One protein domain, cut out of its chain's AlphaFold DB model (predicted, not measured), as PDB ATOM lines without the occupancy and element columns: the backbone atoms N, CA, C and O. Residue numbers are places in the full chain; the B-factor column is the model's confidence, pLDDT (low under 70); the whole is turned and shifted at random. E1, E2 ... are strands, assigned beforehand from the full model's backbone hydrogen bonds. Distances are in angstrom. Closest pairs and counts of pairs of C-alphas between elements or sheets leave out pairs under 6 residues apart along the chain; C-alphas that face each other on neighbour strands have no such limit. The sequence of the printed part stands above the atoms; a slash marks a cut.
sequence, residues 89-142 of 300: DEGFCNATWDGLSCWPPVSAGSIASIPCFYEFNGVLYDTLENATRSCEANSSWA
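AT A GLANCE: This is residues 89 to 142 of the 300 residues of the protein "Diuretic hormone receptor" of Araneus ventricosus (UniProt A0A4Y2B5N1). Little of this is regular structure: look for a two-stranded hairpin, E1 then E2, with a long loop of residues 89 to 110 folded back on itself, and the link of residues 116 to 129 making one end of a rod. The printed part has 54 residues, of which 10 are in two named strands, antiparallel, with no named helix: the class is all strand. It is only just loose, close to compact, with a radius of gyration of the C-alphas of 12.5 A, and spans 39 by 19 by 16 A.

HOW THE PARTS SIT: Begin at E1, residues 111 to 115, and E2, residues 130 to 134, an antiparallel hairpin at 157 degrees. C-alphas 115 and 130 face each other at 4.2 A; N 112 and O 133, 2.8 A apart, are within hydrogen-bond range. Outside it, residues 92 to 93 pair with 106 to 107, 96 to 97 with 102 to 103, and 119 to 120 with 123 to 124, each antiparallel.

IN THESE COORDINATES: Find C-alpha 111 at (-19.129, -7.325, 0.226); E1 runs 13.4 A from there. E2 runs 13.2 A to C-alpha 134 at (-16.485, -9.846, -2.215).

THE WHOLE: The C-alphas farthest apart, of Glu 90 and Gly 122, are 39.1 A apart. The printed part has no cut; E1 to E2 is a long link. Residues 89, 121 and 122 have pLDDT under 70.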
ATOM      1  N   ASP A  89     -32.127 -15.837  -5.828       65.38
ATOM      2  CA  ASP A  89     -32.676 -15.245  -7.041       65.38
ATOM      3  C   ASP A  89     -31.583 -14.584  -7.908       65.38
ATOM      4  O   ASP A  89     -30.468 -14.310  -7.451       65.38
ATOM      5  N   GLU A  90     -31.907 -14.297  -9.173       72.19
ATOM      6  CA  GLU A  90     -31.016 -13.607 -10.116       72.19
ATOM      7  C   GLU A  90     -30.514 -12.261  -9.547       72.19
ATOM      8  O   GLU A  90     -31.293 -11.438  -9.068       72.19
ATOM      9  N   GLY A  91     -29.197 -12.023  -9.609       80.69
ATOM     10  CA  GLY A  91     -28.565 -10.783  -9.124       80.69
ATOM     11  C   GLY A  91     -27.974 -10.843  -7.709       80.69
ATOM     12  O   GLY A  91     -27.509  -9.819  -7.201       80.69
ATOM     13  N   PHE A  92     -27.934 -12.021  -7.084       86.38
ATOM     14  CA  PHE A  92     -27.286 -12.251  -5.790       86.38
ATOM     15  C   PHE A  92     -26.173 -13.298  -5.901       86.38
ATOM     16  O   PHE A  92     -26.251 -14.223  -6.706       86.38
ATOM     17  N   CYS A  93     -25.138 -13.181  -5.066       87.50
ATOM     18  CA  CYS A  93     -24.260 -14.309  -4.777       87.50
ATOM     19  C   CYS A  93     -24.925 -15.193  -3.719       87.50
ATOM     20  O   CYS A  93     -25.242 -14.721  -2.628       87.50
ATOM     21  N   ASN A  94     -25.116 -16.474  -4.033       87.69
ATOM     22  CA  ASN A  94     -25.791 -17.430  -3.150       87.69
ATOM     23  C   ASN A  94     -24.972 -17.774  -1.905       87.69
ATOM     24  O   ASN A  94     -23.749 -17.646  -1.899       87.69
ATOM     25  N   ALA A  95     -25.643 -18.285  -0.869       86.06
ATOM     26  CA  ALA A  95     -24.962 -18.762   0.327       86.06
ATOM     27  C   ALA A  95     -23.936 -19.851  -0.026       86.06
ATOM     28  O   ALA A  95     -24.225 -20.768  -0.798       86.06
ATOM     29  N   THR A  96     -22.724 -19.749   0.520       85.69
ATOM     30  CA  THR A  96     -21.632 -20.667   0.166       85.69
ATOM     31  C   THR A  96     -20.726 -20.983   1.349       85.69
ATOM     32  O   THR A  96     -20.639 -20.230   2.321       85.69
ATOM     33  N   TRP A  97     -20.033 -22.112   1.245       81.75
ATOM     34  CA  TRP A  97     -19.027 -22.572   2.191       81.75
ATOM     35  C   TRP A  97     -17.646 -22.479   1.544       81.75
ATOM     36  O   TRP A  97     -17.428 -23.049   0.477       81.75
ATOM     37  N   ASP A  98     -16.708 -21.779   2.180       82.25
ATOM     38  CA  ASP A  98     -15.346 -21.589   1.653       82.25
ATOM     39  C   ASP A  98     -14.306 -22.565   2.232       82.25
ATOM     40  O   ASP A  98     -13.114 -22.415   1.982       82.25
ATOM     41  N   GLY A  99     -14.741 -23.557   3.013       78.69
ATOM     42  CA  GLY A  99     -13.852 -24.453   3.757       78.69
ATOM     43  C   GLY A  99     -13.679 -24.068   5.228       78.69
ATOM     44  O   GLY A  99     -13.343 -24.940   6.029       78.69
ATOM     45  N   LEU A 100     -13.969 -22.816   5.601       78.75
ATOM     46  CA  LEU A 100     -13.760 -22.296   6.954       78.75
ATOM     47  C   LEU A 100     -15.022 -21.692   7.579       78.75
ATOM     48  O   LEU A 100     -15.328 -22.004   8.734       78.75
ATOM     49  N   SER A 101     -15.762 -20.871   6.832       83.75
ATOM     50  CA  SER A 101     -16.970 -20.196   7.308       83.75
ATOM     51  C   SER A 101     -18.081 -20.158   6.262       83.75
ATOM     52  O   SER A 101     -17.875 -20.329   5.057       83.75
ATOM     53  N   CYS A 102     -19.301 -19.941   6.752       86.06
ATOM     54  CA  CYS A 102     -20.482 -19.814   5.916       86.06
ATOM     55  C   CYS A 102     -20.714 -18.360   5.537       86.06
ATOM     56  O   CYS A 102     -20.866 -17.508   6.412       86.06
ATOM     57  N   TRP A 103     -20.799 -18.103   4.237       86.75
ATOM     58  CA  TRP A 103     -21.064 -16.781   3.697       86.75
ATOM     59  C   TRP A 103     -22.555 -16.627   3.407       86.75
ATOM     60  O   TRP A 103     -23.115 -17.475   2.704       86.75
ATOM     61  N   PRO A 104     -23.212 -15.585   3.946       88.00
ATOM     62  CA  PRO A 104     -24.614 -15.316   3.662       88.00
ATOM     63  C   PRO A 104     -24.788 -14.830   2.217       88.00
ATOM     64  O   PRO A 104     -23.838 -14.312   1.623       88.00
ATOM     65  N   PRO A 105     -25.997 -14.960   1.649       87.69
ATOM     66  CA  PRO A 105     -26.272 -14.418   0.334       87.69
ATOM     67  C   PRO A 105     -26.249 -12.886   0.370       87.69
ATOM     68  O   PRO A 105     -26.779 -12.271   1.298       87.69
ATOM     69  N   VAL A 106     -25.641 -12.270  -0.642       90.19
ATOM     70  CA  VAL A 106     -25.518 -10.806  -0.770       90.19
ATOM     71  C   VAL A 106     -25.712 -10.374  -2.222       90.19
ATOM     72  O   VAL A 106     -25.562 -11.184  -3.134       90.19
ATOM     73  N   SER A 107     -26.068  -9.112  -2.463       91.00
ATOM     74  CA  SER A 107     -26.303  -8.608  -3.822       91.00
ATOM     75  C   SER A 107     -25.014  -8.550  -4.647       91.00
ATOM     76  O   SER A 107     -23.928  -8.305  -4.111       91.00
ATOM     77  N   ALA A 108     -25.129  -8.742  -5.962       91.50
ATOM     78  CA  ALA A 108     -24.010  -8.611  -6.888       91.50
ATOM     79  C   ALA A 108     -23.321  -7.241  -6.748       91.50
ATOM     80  O   ALA A 108     -23.981  -6.201  -6.705       91.50
ATOM     81  N   GLY A 109     -21.990  -7.239  -6.649       90.81
ATOM     82  CA  GLY A 109     -21.185  -6.031  -6.432       90.81
ATOM     83  C   GLY A 109     -21.063  -5.568  -4.972       90.81
ATOM     84  O   GLY A 109     -20.499  -4.501  -4.733       90.81
ATOM     85  N   SER A 110     -21.577  -6.329  -3.999       92.50
ATOM     86  CA  SER A 110     -21.445  -6.027  -2.564       92.50
ATOM     87  C   SER A 110     -20.408  -6.913  -1.856       92.50
ATOM     88  O   SER A 110     -19.914  -7.899  -2.406       92.50
ATOM     89  N   ILE A 111     -20.051  -6.557  -0.619       92.75
ATOM     90  CA  ILE A 111     -19.129  -7.325   0.226       92.75
ATOM     91  C   ILE A 111     -19.935  -7.962   1.358       92.75
ATOM     92  O   ILE A 111     -20.609  -7.266   2.115       92.75
ATOM     93  N   ALA A 112     -19.839  -9.281   1.490       92.00
ATOM     94  CA  ALA A 112     -20.342 -10.001   2.645       92.00
ATOM     95  C   ALA A 112     -19.349  -9.880   3.803       92.00
ATOM     96  O   ALA A 112     -18.140  -9.998   3.602       92.00
ATOM     97  N   SER A 113     -19.855  -9.687   5.017       92.31
ATOM     98  CA  SER A 113     -19.050  -9.656   6.237       92.31
ATOM     99  C   SER A 113     -19.633 -10.595   7.280       92.31
ATOM    100  O   SER A 113     -20.842 -10.568   7.520       92.31
ATOM    101  N   ILE A 114     -18.777 -11.378   7.922       89.81
ATOM    102  CA  ILE A 114     -19.141 -12.278   9.018       89.81
ATOM    103  C   ILE A 114     -18.182 -12.058  10.191       89.81
ATOM    104  O   ILE A 114     -17.024 -11.718   9.950       89.81
ATOM    105  N   PRO A 115     -18.622 -12.247  11.444       90.00
ATOM    106  CA  PRO A 115     -17.708 -12.200  12.577       90.00
ATOM    107  C   PRO A 115     -16.649 -13.294  12.461       90.00
ATOM    108  O   PRO A 115     -16.918 -14.383  11.941       90.00
ATOM    109  N   CYS A 116     -15.446 -13.008  12.956       87.19
ATOM    110  CA  CYS A 116     -14.428 -14.033  13.132       87.19
ATOM    111  C   CYS A 116     -14.959 -15.155  14.043       87.19
ATOM    112  O   CYS A 116     -15.803 -14.950  14.918       87.19
ATOM    113  N   PHE A 117     -14.494 -16.377  13.806       83.81
ATOM    114  CA  PHE A 117     -14.872 -17.530  14.618       83.81
ATOM    115  C   PHE A 117     -14.294 -17.395  16.029       83.81
ATOM    116  O   PHE A 117     -13.210 -16.862  16.199       83.81
ATOM    117  N   TYR A 118     -15.007 -17.892  17.039       79.75
ATOM    118  CA  TYR A 118     -14.522 -17.881  18.425       79.75
ATOM    119  C   TYR A 118     -13.380 -18.879  18.644       79.75
ATOM    120  O   TYR A 118     -12.428 -18.598  19.362       79.75
ATOM    121  N   GLU A 119     -13.477 -20.041  18.001       76.88
ATOM    122  CA  GLU A 119     -12.511 -21.123  18.132       76.88
ATOM    123  C   GLU A 119     -12.341 -21.828  16.788       76.88
ATOM    124  O   GLU A 119     -13.321 -22.205  16.130       76.88
ATOM    125  N   PHE A 120     -11.090 -22.038  16.398       72.19
ATOM    126  CA  PHE A 120     -10.729 -22.890  15.275       72.19
ATOM    127  C   PHE A 120      -9.511 -23.713  15.663       72.19
ATOM    128  O   PHE A 120      -8.507 -23.167  16.105       72.19
ATOM    129  N   ASN A 121      -9.625 -25.032  15.520       62.56
ATOM    130  CA  ASN A 121      -8.581 -25.990  15.889       62.56
ATOM    131  C   ASN A 121      -8.104 -25.874  17.354       62.56
ATOM    132  O   ASN A 121      -6.947 -26.129  17.650       62.56
ATOM    133  N   GLY A 122      -8.993 -25.508  18.287       62.16
ATOM    134  CA  GLY A 122      -8.646 -25.352  19.706       62.16
ATOM    135  C   GLY A 122      -7.927 -24.044  20.045       62.16
ATOM    136  O   GLY A 122      -7.677 -23.780  21.217       62.16
ATOM    137  N   VAL A 123      -7.645 -23.203  19.047       71.50
ATOM    138  CA  VAL A 123      -7.123 -21.851  19.243       71.50
ATOM    139  C   VAL A 123      -8.289 -20.875  19.286       71.50
ATOM    140  O   VAL A 123      -9.172 -20.899  18.421       71.50
ATOM    141  N   LEU A 124      -8.291 -20.019  20.306       77.94
ATOM    142  CA  LEU A 124      -9.278 -18.960  20.464       77.94
ATOM    143  C   LEU A 124      -8.896 -17.750  19.618       77.94
ATOM    144  O   LEU A 124      -7.723 -17.397  19.530       77.94
ATOM    145  N   TYR A 125      -9.883 -17.113  19.002       82.00
ATOM    146  CA  TYR A 125      -9.689 -15.963  18.120       82.00
ATOM    147  C   TYR A 125     -10.478 -14.760  18.623       82.00
ATOM    148  O   TYR A 125     -11.507 -14.898  19.292       82.00
ATOM    149  N   ASP A 126      -9.986 -13.567  18.293       82.31
ATOM    150  CA  ASP A 126     -10.724 -12.343  18.566       82.31
ATOM    151  C   ASP A 126     -11.980 -12.283  17.684       82.31
ATOM    152  O   ASP A 126     -11.910 -12.366  16.457       82.31
ATOM    153  N   THR A 127     -13.137 -12.148  18.330       86.50
ATOM    154  CA  THR A 127     -14.458 -12.096  17.681       86.50
ATOM    155  C   THR A 127     -14.956 -10.670  17.464       86.50
ATOM    156  O   THR A 127     -16.038 -10.482  16.909       86.50
ATOM    157  N   LEU A 128     -14.193  -9.662  17.900       87.31
ATOM    158  CA  LEU A 128     -14.535  -8.249  17.715       87.31
ATOM    159  C   LEU A 128     -14.380  -7.794  16.260       87.31
ATOM    160  O   LEU A 128     -15.027  -6.837  15.838       87.31
ATOM    161  N   GLU A 129     -13.534  -8.482  15.499       89.44
ATOM    162  CA  GLU A 129     -13.299  -8.209  14.088       89.44
ATOM    163  C   GLU A 129     -14.139  -9.118  13.181       89.44
ATOM    164  O   GLU A 129     -14.623 -10.186  13.566       89.44
ATOM    165  N   ASN A 130     -14.283  -8.687  11.927       92.19
ATOM    166  CA  ASN A 130     -15.056  -9.394  10.913       92.19
ATOM    167  C   ASN A 130     -14.163  -9.838   9.747       92.19
ATOM    168  O   ASN A 130     -13.296  -9.092   9.288       92.19
ATOM    169  N   ALA A 131     -14.439 -11.028   9.222       91.38
ATOM    170  CA  ALA A 131     -13.946 -11.491   7.935       91.38
ATOM    171  C   ALA A 131     -14.843 -10.974   6.805       91.38
ATOM    172  O   ALA A 131     -16.056 -10.815   6.981       91.38
ATOM    173  N   THR A 132     -14.266 -10.750   5.623       94.31
ATOM    174  CA  THR A 132     -14.997 -10.206   4.468       94.31
ATOM    175  C   THR A 132     -14.801 -11.023   3.199       94.31
ATOM    176  O   THR A 132     -13.721 -11.552   2.951       94.31
ATOM    177  N   ARG A 133     -15.829 -11.084   2.349       92.31
ATOM    178  CA  ARG A 133     -15.760 -11.716   1.029       92.31
ATOM    179  C   ARG A 133     -16.520 -10.896  -0.001       92.31
ATOM    180  O   ARG A 133     -17.665 -10.517   0.223       92.31
ATOM    181  N   SER A 134     -15.885 -10.637  -1.139       93.75
ATOM    182  CA  SER A 134     -16.485  -9.846  -2.215       93.75
ATOM    183  C   SER A 134     -17.371 -10.706  -3.117       93.75
ATOM    184  O   SER A 134     -16.963 -11.790  -3.543       93.75
ATOM    185  N   CYS A 135     -18.558 -10.193  -3.433       92.88
ATOM    186  CA  CYS A 135     -19.434 -10.691  -4.484       92.88
ATOM    187  C   CYS A 135     -19.269  -9.798  -5.719       92.88
ATOM    188  O   CYS A 135     -19.491  -8.588  -5.669       92.88
ATOM    189  N   GLU A 136     -18.841 -10.375  -6.832       91.12
ATOM    190  CA  GLU A 136     -18.628  -9.650  -8.080       91.12
ATOM    191  C   GLU A 136     -19.961  -9.260  -8.735       91.12
ATOM    192  O   GLU A 136     -21.016  -9.838  -8.464       91.12
ATOM    193  N   ALA A 137     -19.921  -8.284  -9.647       89.75
ATOM    194  CA  ALA A 137     -21.104  -7.848 -10.397       89.75
ATOM    195  C   ALA A 137     -21.716  -8.970 -11.262       89.75
ATOM    196  O   ALA A 137     -22.899  -8.925 -11.584       89.75
ATOM    197  N   ASN A 138     -20.931 -10.002 -11.583       88.88
ATOM    198  CA  ASN A 138     -21.354 -11.170 -12.356       88.88
ATOM    199  C   ASN A 138     -22.070 -12.235 -11.502       88.88
ATOM    200  O   ASN A 138     -22.194 -13.377 -11.941       88.88
ATOM    201  N   SER A 139     -22.519 -11.899 -10.284       84.25
ATOM    202  CA  SER A 139     -23.128 -12.836  -9.318       84.25
ATOM    203  C   SER A 139     -22.225 -14.021  -8.929       84.25
ATOM    204  O   SER A 139     -22.693 -15.071  -8.495       84.25
ATOM    205  N   SER A 140     -20.907 -13.840  -9.053       88.69
ATOM    206  CA  SER A 140     -19.872 -14.797  -8.660       88.69
ATOM    207  C   SER A 140     -19.158 -14.347  -7.390       88.69
ATOM    208  O   SER A 140     -18.863 -13.169  -7.194       88.69
ATOM    209  N   TRP A 141     -18.833 -15.301  -6.521       89.62
ATOM    210  CA  TRP A 141     -17.957 -15.032  -5.387       89.62
ATOM    211  C   TRP A 141     -16.507 -14.877  -5.838       89.62
ATOM    212  O   TRP A 141     -16.043 -15.638  -6.685       89.62
ATOM    213  N   ALA A 142     -15.774 -13.973  -5.185       90.12
ATOM    214  CA  ALA A 142     -14.325 -13.906  -5.320       90.12
ATOM    215  C   ALA A 142     -13.662 -15.247  -4.943       90.12
ATOM    216  O   ALA A 142     -14.151 -15.982  -4.068       90.12
TER     217      ALA A 142